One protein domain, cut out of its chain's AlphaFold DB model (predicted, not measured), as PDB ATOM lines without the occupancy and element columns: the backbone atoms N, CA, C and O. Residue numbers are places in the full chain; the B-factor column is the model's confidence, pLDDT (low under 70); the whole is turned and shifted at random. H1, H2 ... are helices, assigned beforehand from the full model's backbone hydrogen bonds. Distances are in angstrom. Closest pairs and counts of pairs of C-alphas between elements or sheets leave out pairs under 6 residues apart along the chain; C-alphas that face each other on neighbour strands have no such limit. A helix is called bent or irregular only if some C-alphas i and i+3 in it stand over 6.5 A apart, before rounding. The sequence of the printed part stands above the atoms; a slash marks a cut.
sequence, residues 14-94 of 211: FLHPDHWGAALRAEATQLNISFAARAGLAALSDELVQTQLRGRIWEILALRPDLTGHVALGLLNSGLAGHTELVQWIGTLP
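AT A GLANCE: This is residues 14 to 94 of the 211 residues of an uncharacterized protein of Rhodobacterales bacterium 34-62-10 (UniProt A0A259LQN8). Two long helices, H1 and H2, form a hairpin that opens like a V from their tight link, and H3 closes its wide end, running from the end of H2 to the first part of H1. The short H4 packs on H2 and H3, away from H1. The printed part has 81 residues with four named helices, H1 to H4 in chain order, and no named strand; the class is all helix. It is compact, with a radius of gyration of the C-alphas of 12.8 A, yet elongated, spanning 40 by 24 by 22 A.

HOW THE PARTS SIT: H1, residues 17 to 36, and H2, residues 42 to 63, form a helical hairpin: they touch, closest at the C-alphas of Ala 36 and Ala 42, 4.3 A apart, and run opposite ways at a steep tilt of 40 degrees. H2 has a kink of 28 degrees near residue 49 and is irregular: C-alphas 43 and 46 are 8.0 A apart. H3, residues 65 to 78, is irregular too, with C-alphas 66 and 69 at 7.1 A. With residues 17 to 25 alone H1 touches H3, closest at the C-alphas of Gly 21 and Gly 74, 3.8 A apart; at 71 degrees they are only just about perpendicular. H2 and H3, also a helical hairpin, only just touch, with 3 pairs of C-alphas within 8 A. H4, residues 86 to 90, touches residues 54 to 61 of H2, closest at the C-alphas of Arg 54 and Trp 89, 5.5 A apart. H4 also touches H3, closest at the C-alphas of Ala 72 and Leu 86, 6.7 A apart. H1 and H4 are apart. Every O i to N i+4 pair is within hydrogen-bond range in H1 and H4, against 16 of 18 in H2 and 8 of 10 in H3.

IN THESE COORDINATES: H1 begins at C-alpha 17 (106.678, 75.829, 77.400) and is 28.3 A long. H2 measures 31.5 A and ends at C-alpha 63 (108.429, 92.917, 83.692). H3 measures 20.1 A, and H4 ends at C-alpha 90 (98.518, 85.139, 85.181).

THE WHOLE: The two C-alphas farthest apart, those of Phe 14 and Gly 40, are 41.4 A apart. The printed part has no cut. The links H1 to H2 and H2 to H3 are tight, H3 to H4 is short, and no link is long. The mean pLDDT of the printed part is 90.1, and no printed residue is under 70.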
ATOM      1  N   PHE A  14     112.227  81.670  72.661       88.69
ATOM      2  CA  PHE A  14     112.545  80.420  71.961       88.69
ATOM      3  C   PHE A  14     112.569  79.194  72.880       88.69
ATOM      4  O   PHE A  14     112.941  78.112  72.433       88.69
ATOM      5  N   LEU A  15     112.244  79.337  74.167       88.94
ATOM      6  CA  LEU A  15     112.160  78.188  75.064       88.94
ATOM      7  C   LEU A  15     110.807  77.501  74.906       88.94
ATOM      8  O   LEU A  15     109.769  78.155  74.929       88.94
ATOM      9  N   HIS A  16     110.819  76.175  74.819       90.56
ATOM     10  CA  HIS A  16     109.596  75.379  74.873       90.56
ATOM     11  C   HIS A  16     108.828  75.639  76.186       90.56
ATOM     12  O   HIS A  16     109.468  75.719  77.245       90.56
ATOM     13  N   PRO A  17     107.481  75.711  76.177       89.88
ATOM     14  CA  PRO A  17     106.678  75.829  77.400       89.88
ATOM     15  C   PRO A  17     106.972  74.762  78.463       89.88
ATOM     16  O   PRO A  17     106.890  75.036  79.656       89.88
ATOM     17  N   ASP A  18     107.391  73.564  78.061       89.50
ATOM     18  CA  ASP A  18     107.758  72.493  79.004       89.50
ATOM     19  C   ASP A  18     108.972  72.844  79.863       89.50
ATOM     20  O   ASP A  18     109.040  72.436  81.021       89.50
ATOM     21  N   HIS A  19     109.918  73.633  79.343       90.62
ATOM     22  CA  HIS A  19     111.039  74.117  80.148       90.62
ATOM     23  C   HIS A  19     110.561  75.090  81.228       90.62
ATOM     24  O   HIS A  19     111.043  75.035  82.360       90.62
ATOM     25  N   TRP A  20     109.570  75.925  80.905       90.00
ATOM     26  CA  TRP A  20     108.901  76.777  81.883       90.00
ATOM     27  C   TRP A  20     108.152  75.945  82.922       90.00
ATOM     28  O   TRP A  20     108.370  76.133  84.116       90.00
ATOM     29  N   GLY A  21     107.355  74.962  82.497       90.94
ATOM     30  CA  GLY A  21     106.652  74.058  83.409       90.94
ATOM     31  C   GLY A  21     107.595  73.263  84.321       90.94
ATOM     32  O   GLY A  21     107.330  73.104  85.512       90.94
ATOM     33  N   ALA A  22     108.732  72.793  83.804       89.69
ATOM     34  CA  ALA A  22     109.753  72.113  84.597       89.69
ATOM     35  C   ALA A  22     110.376  73.039  85.654       89.69
ATOM     36  O   ALA A  22     110.491  72.643  86.814       89.69
ATOM     37  N   ALA A  23     110.727  74.274  85.288       90.50
ATOM     38  CA  ALA A  23     111.289  75.236  86.233       90.50
ATOM     39  C   ALA A  23     110.282  75.675  87.302       90.50
ATOM     40  O   ALA A  23     110.642  75.762  88.472       90.50
ATOM     41  N   LEU A  24     109.016  75.887  86.928       92.25
ATOM     42  CA  LEU A  24     107.952  76.212  87.880       92.25
ATOM     43  C   LEU A  24     107.730  75.073  88.885       92.25
ATOM     44  O   LEU A  24     107.606  75.336  90.078       92.25
ATOM     45  N   ARG A  25     107.758  73.805  88.444       93.50
ATOM     46  CA  ARG A  25     107.688  72.647  89.358       93.50
ATOM     47  C   ARG A  25     108.899  72.537  90.269       93.50
ATOM     48  O   ARG A  25     108.742  72.210  91.444       93.50
ATOM     49  N   ALA A  26     110.094  72.785  89.739       92.12
ATOM     50  CA  ALA A  26     111.313  72.767  90.537       92.12
ATOM     51  C   ALA A  26     111.253  73.831  91.644       92.12
ATOM     52  O   ALA A  26     111.520  73.524  92.805       92.12
ATOM     53  N   GLU A  27     110.803  75.041  91.309       92.69
ATOM     54  CA  GLU A  27     110.605  76.115  92.282       92.69
ATOM     55  C   GLU A  27     109.518  75.764  93.307       92.69
ATOM     56  O   GLU A  27     109.742  75.905  94.506       92.69
ATOM     57  N   ALA A  28     108.369  75.238  92.867       93.06
ATOM     58  CA  ALA A  28     107.307  74.787  93.768       93.06
ATOM     59  C   ALA A  28     107.813  73.723  94.756       93.06
ATOM     60  O   ALA A  28     107.547  73.800  95.954       93.06
ATOM     61  N   THR A  29     108.609  72.767  94.269       94.31
ATOM     62  CA  THR A  29     109.230  71.719  95.091       94.31
ATOM     63  C   THR A  29     110.193  72.321  96.114       94.31
ATOM     64  O   THR A  29     110.152  71.960  97.290       94.31
ATOM     65  N   GLN A  30     111.036  73.271  95.701       93.88
ATOM     66  CA  GLN A  30     111.988  73.933  96.592       93.88
ATOM     67  C   GLN A  30     111.292  74.768  97.676       93.88
ATOM     68  O   GLN A  30     111.701  74.736  98.843       93.88
ATOM     69  N   LEU A  31     110.227  75.490  97.315       93.75
ATOM     70  CA  LEU A  31     109.391  76.224  98.264       93.75
ATOM     71  C   LEU A  31     108.726  75.268  99.257       93.75
ATOM     72  O   LEU A  31     108.784  75.514 100.461       93.75
ATOM     73  N   ASN A  32     108.178  74.151  98.774       93.56
ATOM     74  CA  ASN A  32     107.530  73.164  99.629       93.56
ATOM     75  C   ASN A  32     108.509  72.571 100.652       93.56
ATOM     76  O   ASN A  32     108.222  72.564 101.846       93.56
ATOM     77  N   ILE A  33     109.705  72.164 100.210       93.69
ATOM     78  CA  ILE A  33     110.775  71.680 101.101       93.69
ATOM     79  C   ILE A  33     111.116  72.740 102.159       93.69
ATOM     80  O   ILE A  33     111.251  72.426 103.341       93.69
ATOM     81  N   SER A  34     111.220  74.006 101.747       92.31
ATOM     82  CA  SER A  34     111.568  75.116 102.641       92.31
ATOM     83  C   SER A  34     110.494  75.390 103.699       92.31
ATOM     84  O   SER A  34     110.837  75.697 104.843       92.31
ATOM     85  N   PHE A  35     109.208  75.286 103.346       93.31
ATOM     86  CA  PHE A  35     108.103  75.466 104.294       93.31
ATOM     87  C   PHE A  35     107.900  74.248 105.192       93.31
ATOM     88  O   PHE A  35     107.728  74.418 106.398       93.31
ATOM     89  N   ALA A  36     108.004  73.034 104.649       90.75
ATOM     90  CA  ALA A  36     107.894  71.796 105.416       90.75
ATOM     91  C   ALA A  36     108.994  71.666 106.486       90.75
ATOM     92  O   ALA A  36     108.753  71.120 107.559       90.75
ATOM     93  N   ALA A  37     110.184  72.224 106.237       91.06
ATOM     94  CA  ALA A  37     111.288  72.234 107.196       91.06
ATOM     95  C   ALA A  37     111.081  73.178 108.402       91.06
ATOM     96  O   ALA A  37     111.892  73.170 109.329       91.06
ATOM     97  N   ARG A  38     110.032  74.015 108.413       92.88
ATOM     98  CA  ARG A  38     109.769  74.997 109.477       92.88
ATOM     99  C   ARG A  38     108.548  74.592 110.302       92.88
ATOM    100  O   ARG A  38     107.423  74.561 109.801       92.88
ATOM    101  N   ALA A  39     108.766  74.336 111.593       86.00
ATOM    102  CA  ALA A  39     107.690  74.043 112.536       86.00
ATOM    103  C   ALA A  39     106.643  75.176 112.526       86.00
ATOM    104  O   ALA A  39     106.989  76.348 112.641       86.00
ATOM    105  N   GLY A  40     105.369  74.816 112.347       85.12
ATOM    106  CA  GLY A  40     104.248  75.758 112.247       85.12
ATOM    107  C   GLY A  40     103.848  76.163 110.821       85.12
ATOM    108  O   GLY A  40     102.722  76.614 110.641       85.12
ATOM    109  N   LEU A  41     104.699  75.955 109.806       88.06
ATOM    110  CA  LEU A  41     104.360  76.251 108.402       88.06
ATOM    111  C   LEU A  41     104.000  75.008 107.584       88.06
ATOM    112  O   LEU A  41     103.336  75.131 106.561       88.06
ATOM    113  N   ALA A  42     104.393  73.814 108.039       87.69
ATOM    114  CA  ALA A  42     104.158  72.565 107.313       87.69
ATOM    115  C   ALA A  42     102.670  72.295 107.015       87.69
ATOM    116  O   ALA A  42     102.348  71.801 105.945       87.69
ATOM    117  N   ALA A  43     101.757  72.661 107.922       88.81
ATOM    118  CA  ALA A  43     100.316  72.478 107.714       88.81
ATOM    119  C   ALA A  43      99.718  73.425 106.653       88.81
ATOM    120  O   ALA A  43      98.612  73.185 106.182       88.81
ATOM    121  N   LEU A  44     100.436  74.495 106.293       91.44
ATOM    122  CA  LEU A  44     100.021  75.515 105.325       91.44
ATOM    123  C   LEU A  44     100.929  75.529 104.085       91.44
ATOM    124  O   LEU A  44     100.871  76.471 103.293       91.44
ATOM    125  N   SER A  45     101.810  74.535 103.924       90.62
ATOM    126  CA  SER A  45     102.869  74.576 102.911       90.62
ATOM    127  C   SER A  45     102.303  74.727 101.505       90.62
ATOM    128  O   SER A  45     102.787  75.570 100.759       90.62
ATOM    129  N   ASP A  46     101.243  73.996 101.170       89.19
ATOM    130  CA  ASP A  46     100.650  74.017  99.831       89.19
ATOM    131  C   ASP A  46     100.081  75.400  99.474       89.19
ATOM    132  O   ASP A  46     100.373  75.941  98.404       89.19
ATOM    133  N   GLU A  47      99.337  76.022 100.392       91.94
ATOM    134  CA  GLU A  47      98.782  77.369 100.208       91.94
ATOM    135  C   GLU A  47      99.893  78.425 100.090       91.94
ATOM    136  O   GLU A  47      99.852  79.304  99.220       91.94
ATOM    137  N   LEU A  48     100.932  78.315 100.926       94.06
ATOM    138  CA  LEU A  48     102.081  79.218 100.898       94.06
ATOM    139  C   LEU A  48     102.894  79.064  99.608       94.06
ATOM    140  O   LEU A  48     103.303  80.075  99.032       94.06
ATOM    141  N   VAL A  49     103.102  77.835  99.119       94.38
ATOM    142  CA  VAL A  49     103.760  77.568  97.831       94.38
ATOM    143  C   VAL A  49     102.983  78.233  96.704       94.38
ATOM    144  O   VAL A  49     103.579  78.984  95.932       94.38
ATOM    145  N   GLN A  50     101.668  78.008  96.619       93.19
ATOM    146  CA  GLN A  50     100.851  78.599  95.559       93.19
ATOM    147  C   GLN A  50     100.874  80.128  95.606       93.19
ATOM    148  O   GLN A  50     101.071  80.771  94.574       93.19
ATOM    149  N   THR A  51     100.729  80.713  96.796       93.88
ATOM    150  CA  THR A  51     100.739  82.169  96.986       93.88
ATOM    151  C   THR A  51     102.071  82.779  96.551       93.88
ATOM    152  O   THR A  51     102.096  83.745  95.786       93.88
ATOM    153  N   GLN A  52     103.189  82.195  96.986       94.62
ATOM    154  CA  GLN A  52     104.524  82.686  96.641       94.62
ATOM    155  C   GLN A  52     104.840  82.507  95.158       94.62
ATOM    156  O   GLN A  52     105.383  83.416  94.528       94.62
ATOM    157  N   LEU A  53     104.489  81.357  94.581       94.75
ATOM    158  CA  LEU A  53     104.744  81.091  93.170       94.75
ATOM    159  C   LEU A  53     103.922  82.023  92.274       94.75
ATOM    160  O   LEU A  53     104.463  82.585  91.324       94.75
ATOM    161  N   ARG A  54     102.649  82.253  92.611       94.56
ATOM    162  CA  ARG A  54     101.774  83.202  91.912       94.56
ATOM    163  C   ARG A  54     102.311  84.630  91.977       94.56
ATOM    164  O   ARG A  54     102.387  85.280  90.940       94.56
ATOM    165  N   GLY A  55     102.742  85.087  93.156       92.94
ATOM    166  CA  GLY A  55     103.353  86.410  93.320       92.94
ATOM    167  C   GLY A  55     104.566  86.607  92.407       92.94
ATOM    168  O   GLY A  55     104.633  87.582  91.664       92.94
ATOM    169  N   ARG A  56     105.470  85.623  92.360       93.06
ATOM    170  CA  ARG A  56     106.646  85.666  91.475       93.06
ATOM    171  C   ARG A  56     106.284  85.633  89.996       93.06
ATOM    172  O   ARG A  56     106.907  86.325  89.198       93.06
ATOM    173  N   ILE A  57     105.288  84.836  89.614       93.25
ATOM    174  CA  ILE A  57     104.789  84.818  88.236       93.25
ATOM    175  C   ILE A  57     104.265  86.201  87.846       93.25
ATOM    176  O   ILE A  57     104.587  86.683  86.764       93.25
ATOM    177  N   TRP A  58     103.513  86.865  88.724       92.88
ATOM    178  CA  TRP A  58     103.022  88.218  88.463       92.88
ATOM    179  C   TRP A  58     104.161  89.224  88.319       92.88
ATOM    180  O   TRP A  58     104.128  90.030  87.395       92.88
ATOM    181  N   GLU A  59     105.190  89.150  89.163       90.75
ATOM    182  CA  GLU A  59     106.388  89.990  89.038       90.75
ATOM    183  C   GLU A  59     107.095  89.778  87.690       90.75
ATOM    184  O   GLU A  59     107.428  90.743  87.002       90.75
ATOM    185  N   ILE A  60     107.270  88.520  87.269       89.12
ATOM    186  CA  ILE A  60     107.882  88.183  85.978       89.12
ATOM    187  C   ILE A  60     107.050  88.741  84.829       89.12
ATOM    188  O   ILE A  60     107.601  89.388  83.943       89.12
ATOM    189  N   LEU A  61     105.736  88.513  84.832       88.81
ATOM    190  CA  LEU A  61     104.856  88.946  83.748       88.81
ATOM    191  C   LEU A  61     104.667  90.465  83.711       88.81
ATOM    192  O   LEU A  61     104.494  91.022  82.630       88.81
ATOM    193  N   ALA A  62     104.765  91.149  84.854       86.81
ATOM    194  CA  ALA A  62     104.783  92.609  84.905       86.81
ATOM    195  C   ALA A  62     106.032  93.189  84.222       86.81
ATOM    196  O   ALA A  62     105.951  94.229  83.573       86.81
ATOM    197  N   LEU A  63     107.180  92.514  84.342       85.69
ATOM    198  CA  LEU A  63     108.429  92.917  83.692       85.69
ATOM    199  C   LEU A  63     108.541  92.419  82.244       85.69
ATOM    200  O   LEU A  63     109.255  93.019  81.442       85.69
ATOM    201  N   ARG A  64     107.899  91.290  81.930       85.25
ATOM    202  CA  ARG A  64     108.042  90.537  80.678       85.25
ATOM    203  C   ARG A  64     106.694  89.972  80.211       85.25
ATOM    204  O   ARG A  64     106.479  88.755  80.258       85.25
ATOM    205  N   PRO A  65     105.773  90.841  79.755       83.62
ATOM    206  CA  PRO A  65     104.442  90.424  79.309       83.62
ATOM    207  C   PRO A  65     104.493  89.481  78.098       83.62
ATOM    208  O   PRO A  65     103.595  88.653  77.926       83.62
ATOM    209  N   ASP A  66     105.568  89.531  77.309       82.38
ATOM    210  CA  ASP A  66     105.843  88.619  76.196       82.38
ATOM    211  C   ASP A  66     105.873  87.141  76.610       82.38
ATOM    212  O   ASP A  66     105.524  86.263  75.823       82.38
ATOM    213  N   LEU A  67     106.213  86.854  77.868       88.44
ATOM    214  CA  LEU A  67     106.300  85.491  78.394       88.44
ATOM    215  C   LEU A  67     104.953  84.922  78.843       88.44
ATOM    216  O   LEU A  67     104.899  83.764  79.256       88.44
ATOM    217  N   THR A  68     103.863  85.690  78.765       91.00
ATOM    218  CA  THR A  68     102.535  85.234  79.213       91.00
ATOM    219  C   THR A  68     102.142  83.919  78.541       91.00
ATOM    220  O   THR A  68     101.634  83.015  79.202       91.00
ATOM    221  N   GLY A  69     102.437  83.783  77.241       90.12
ATOM    222  CA  GLY A  69     102.219  82.556  76.473       90.12
ATOM    223  C   GLY A  69     102.945  81.353  77.074       90.12
ATOM    224  O   GLY A  69     102.339  80.328  77.385       90.12
ATOM    225  N   HIS A  70     104.252  81.511  77.275       91.75
ATOM    226  CA  HIS A  70     105.143  80.490  77.817       91.75
ATOM    227  C   HIS A  70     104.775  80.073  79.236       91.75
ATOM    228  O   HIS A  70     104.730  78.880  79.527       91.75
ATOM    229  N   VAL A  71     104.495  81.043  80.106       92.19
ATOM    230  CA  VAL A  71     104.166  80.793  81.511       92.19
ATOM    231  C   VAL A  71     102.804  80.121  81.638       92.19
ATOM    232  O   VAL A  71     102.697  79.122  82.343       92.19
ATOM    233  N   ALA A  72     101.778  80.606  80.933       92.56
ATOM    234  CA  ALA A  72     100.446  80.005  80.980       92.56
ATOM    235  C   ALA A  72     100.465  78.546  80.504       92.56
ATOM    236  O   ALA A  72      99.943  77.662  81.179       92.56
ATOM    237  N   LEU A  73     101.132  78.268  79.382       91.69
ATOM    238  CA  LEU A  73     101.268  76.902  78.875       91.69
ATOM    239  C   LEU A  73     102.167  76.039  79.764       91.69
ATOM    240  O   LEU A  73     101.877  74.864  79.965       91.69
ATOM    241  N   GLY A  74     103.221  76.611  80.349       92.50
ATOM    242  CA  GLY A  74     104.055  75.923  81.333       92.50
ATOM    243  C   GLY A  74     103.274  75.524  82.589       92.50
ATOM    244  O   GLY A  74     103.463  74.421  83.103       92.50
ATOM    245  N   LEU A  75     102.360  76.375  83.065       93.06
ATOM    246  CA  LEU A  75     101.457  76.074  84.182       93.06
ATOM    247  C   LEU A  75     100.493  74.929  83.848       93.06
ATOM    248  O   LEU A  75     100.351  74.013  84.656       93.06
ATOM    249  N   LEU A  76      99.902  74.943  82.648       91.12
ATOM    250  CA  LEU A  76      99.049  73.846  82.176       91.12
ATOM    251  C   LEU A  76      99.832  72.532  82.060       91.12
ATOM    252  O   LEU A  76      99.437  71.522  82.635       91.12
ATOM    253  N   ASN A  77     100.976  72.546  81.372       90.50
ATOM    254  CA  ASN A  77     101.773  71.342  81.102       90.50
ATOM    255  C   ASN A  77     102.408  70.747  82.363       90.50
ATOM    256  O   ASN A  77     102.709  69.556  82.414       90.50
ATOM    257  N   SER A  78     102.639  71.566  83.387       90.88
ATOM    258  CA  SER A  78     103.144  71.092  84.676       90.88
ATOM    259  C   SER A  78     102.064  70.531  85.596       90.88
ATOM    260  O   SER A  78     102.415  69.917  86.604       90.88
ATOM    261  N   GLY A  79     100.783  70.749  85.283       90.94
ATOM    262  CA  GLY A  79      99.670  70.424  86.172       90.94
ATOM    263  C   GLY A  79      99.592  71.317  87.414       90.94
ATOM    264  O   GLY A  79      98.869  70.984  88.347       90.94
ATOM    265  N   LEU A  80     100.332  72.434  87.450       91.19
ATOM    266  CA  LEU A  80     100.271  73.402  88.553       91.19
ATOM    267  C   LEU A  80      99.001  74.259  88.508       91.19
ATOM    268  O   LEU A  80      98.611  74.819  89.529       91.19
ATOM    269  N   ALA A  81      98.375  74.376  87.335       91.62
ATOM    270  CA  ALA A  81      97.103  75.058  87.160       91.62
ATOM    271  C   ALA A  81      96.216  74.304  86.169       91.62
ATOM    272  O   ALA A  81      96.679  73.868  85.112       91.62
ATOM    273  N   GLY A  82      94.922  74.221  86.470       88.00
ATOM    274  CA  GLY A  82      93.908  73.864  85.483       88.00
ATOM    275  C   GLY A  82      93.586  75.022  84.529       88.00
ATOM    276  O   GLY A  82      93.847  76.191  84.814       88.00
ATOM    277  N   HIS A  83      92.924  74.714  83.409       84.62
ATOM    278  CA  HIS A  83      92.472  75.719  82.432       84.62
ATOM    279  C   HIS A  83      91.607  76.819  83.066       84.62
ATOM    280  O   HIS A  83      91.750  77.994  82.734       84.62
ATOM    281  N   THR A  84      90.736  76.452  84.006       86.31
ATOM    282  CA  THR A  84      89.842  77.378  84.721       86.31
ATOM    283  C   THR A  84      90.561  78.234  85.761       86.31
ATOM    284  O   THR A  84      90.043  79.267  86.172       86.31
ATOM    285  N   GLU A  85      91.751  77.821  86.193       89.62
ATOM    286  CA  GLU A  85      92.518  78.481  87.252       89.62
ATOM    287  C   GLU A  85      93.563  79.443  86.692       89.62
ATOM    288  O   GLU A  85      94.022  80.323  87.416       89.62
ATOM    289  N   LEU A  86      93.918  79.323  85.407       88.81
ATOM    290  CA  LEU A  86      94.967  80.127  84.774       88.81
ATOM    291  C   LEU A  86      94.823  81.625  85.029       88.81
ATOM    292  O   LEU A  86      95.820  82.292  85.285       88.81
ATOM    293  N   VAL A  87      93.598  82.154  85.010       89.50
ATOM    294  CA  VAL A  87      93.342  83.580  85.266       89.50
ATOM    295  C   VAL A  87      93.849  84.020  86.645       89.50
ATOM    296  O   VAL A  87      94.391  85.109  86.785       89.50
ATOM    297  N   GLN A  88      93.776  83.150  87.656       90.62
ATOM    298  CA  GLN A  88      94.305  83.440  88.990       90.62
ATOM    299  C   GLN A  88      95.837  83.475  88.991       90.62
ATOM    300  O   GLN A  88      96.437  84.208  89.772       90.62
ATOM    301  N   TRP A  89      96.472  82.701  88.112       92.00
ATOM    302  CA  TRP A  89      97.924  82.600  88.014       92.00
ATOM    303  C   TRP A  89      98.563  83.725  87.209       92.00
ATOM    304  O   TRP A  89      99.621  84.204  87.597       92.00
ATOM    305  N   ILE A  90      97.934  84.160  86.118       89.75
ATOM    306  CA  ILE A  90      98.518  85.139  85.181       89.75
ATOM    307  C   ILE A  90      97.762  86.478  85.152       89.75
ATOM    308  O   ILE A  90      98.090  87.367  84.372       89.75
ATOM    309  N   GLY A  91      96.732  86.631  85.990       84.12
ATOM    310  CA  GLY A  91      95.912  87.836  86.099       84.12
ATOM    311  C   GLY A  91      94.828  87.908  85.024       84.12
ATOM    312  O   GLY A  91      93.651  87.733  85.316       84.12
ATOM    313  N   THR A  92      95.208  88.156  83.769       80.50
ATOM    314  CA  THR A  92      94.254  88.229  82.645       80.50
ATOM    315  C   THR A  92      94.549  87.111  81.663       80.50
ATOM    316  O   THR A  92      95.661  87.041  81.151       80.50
ATOM    317  N   LEU A  93      93.570  86.249  81.372       74.56
ATOM    318  CA  LEU A  93      93.744  85.207  80.362       74.56
ATOM    319  C   LEU A  93      93.737  85.847  78.965       74.56
ATOM    320  O   LEU A  93      92.721  86.434  78.580       74.56
ATOM    321  N   PRO A  94      94.820  85.732  78.175       71.19
ATOM    322  CA  PRO A  94      94.796  86.205  76.802       71.19
ATOM    323  C   PRO A  94      93.685  85.503  76.012       71.19
ATOM    324  O   PRO A  94      93.650  84.274  75.947       71.19
TER     325      PRO A  94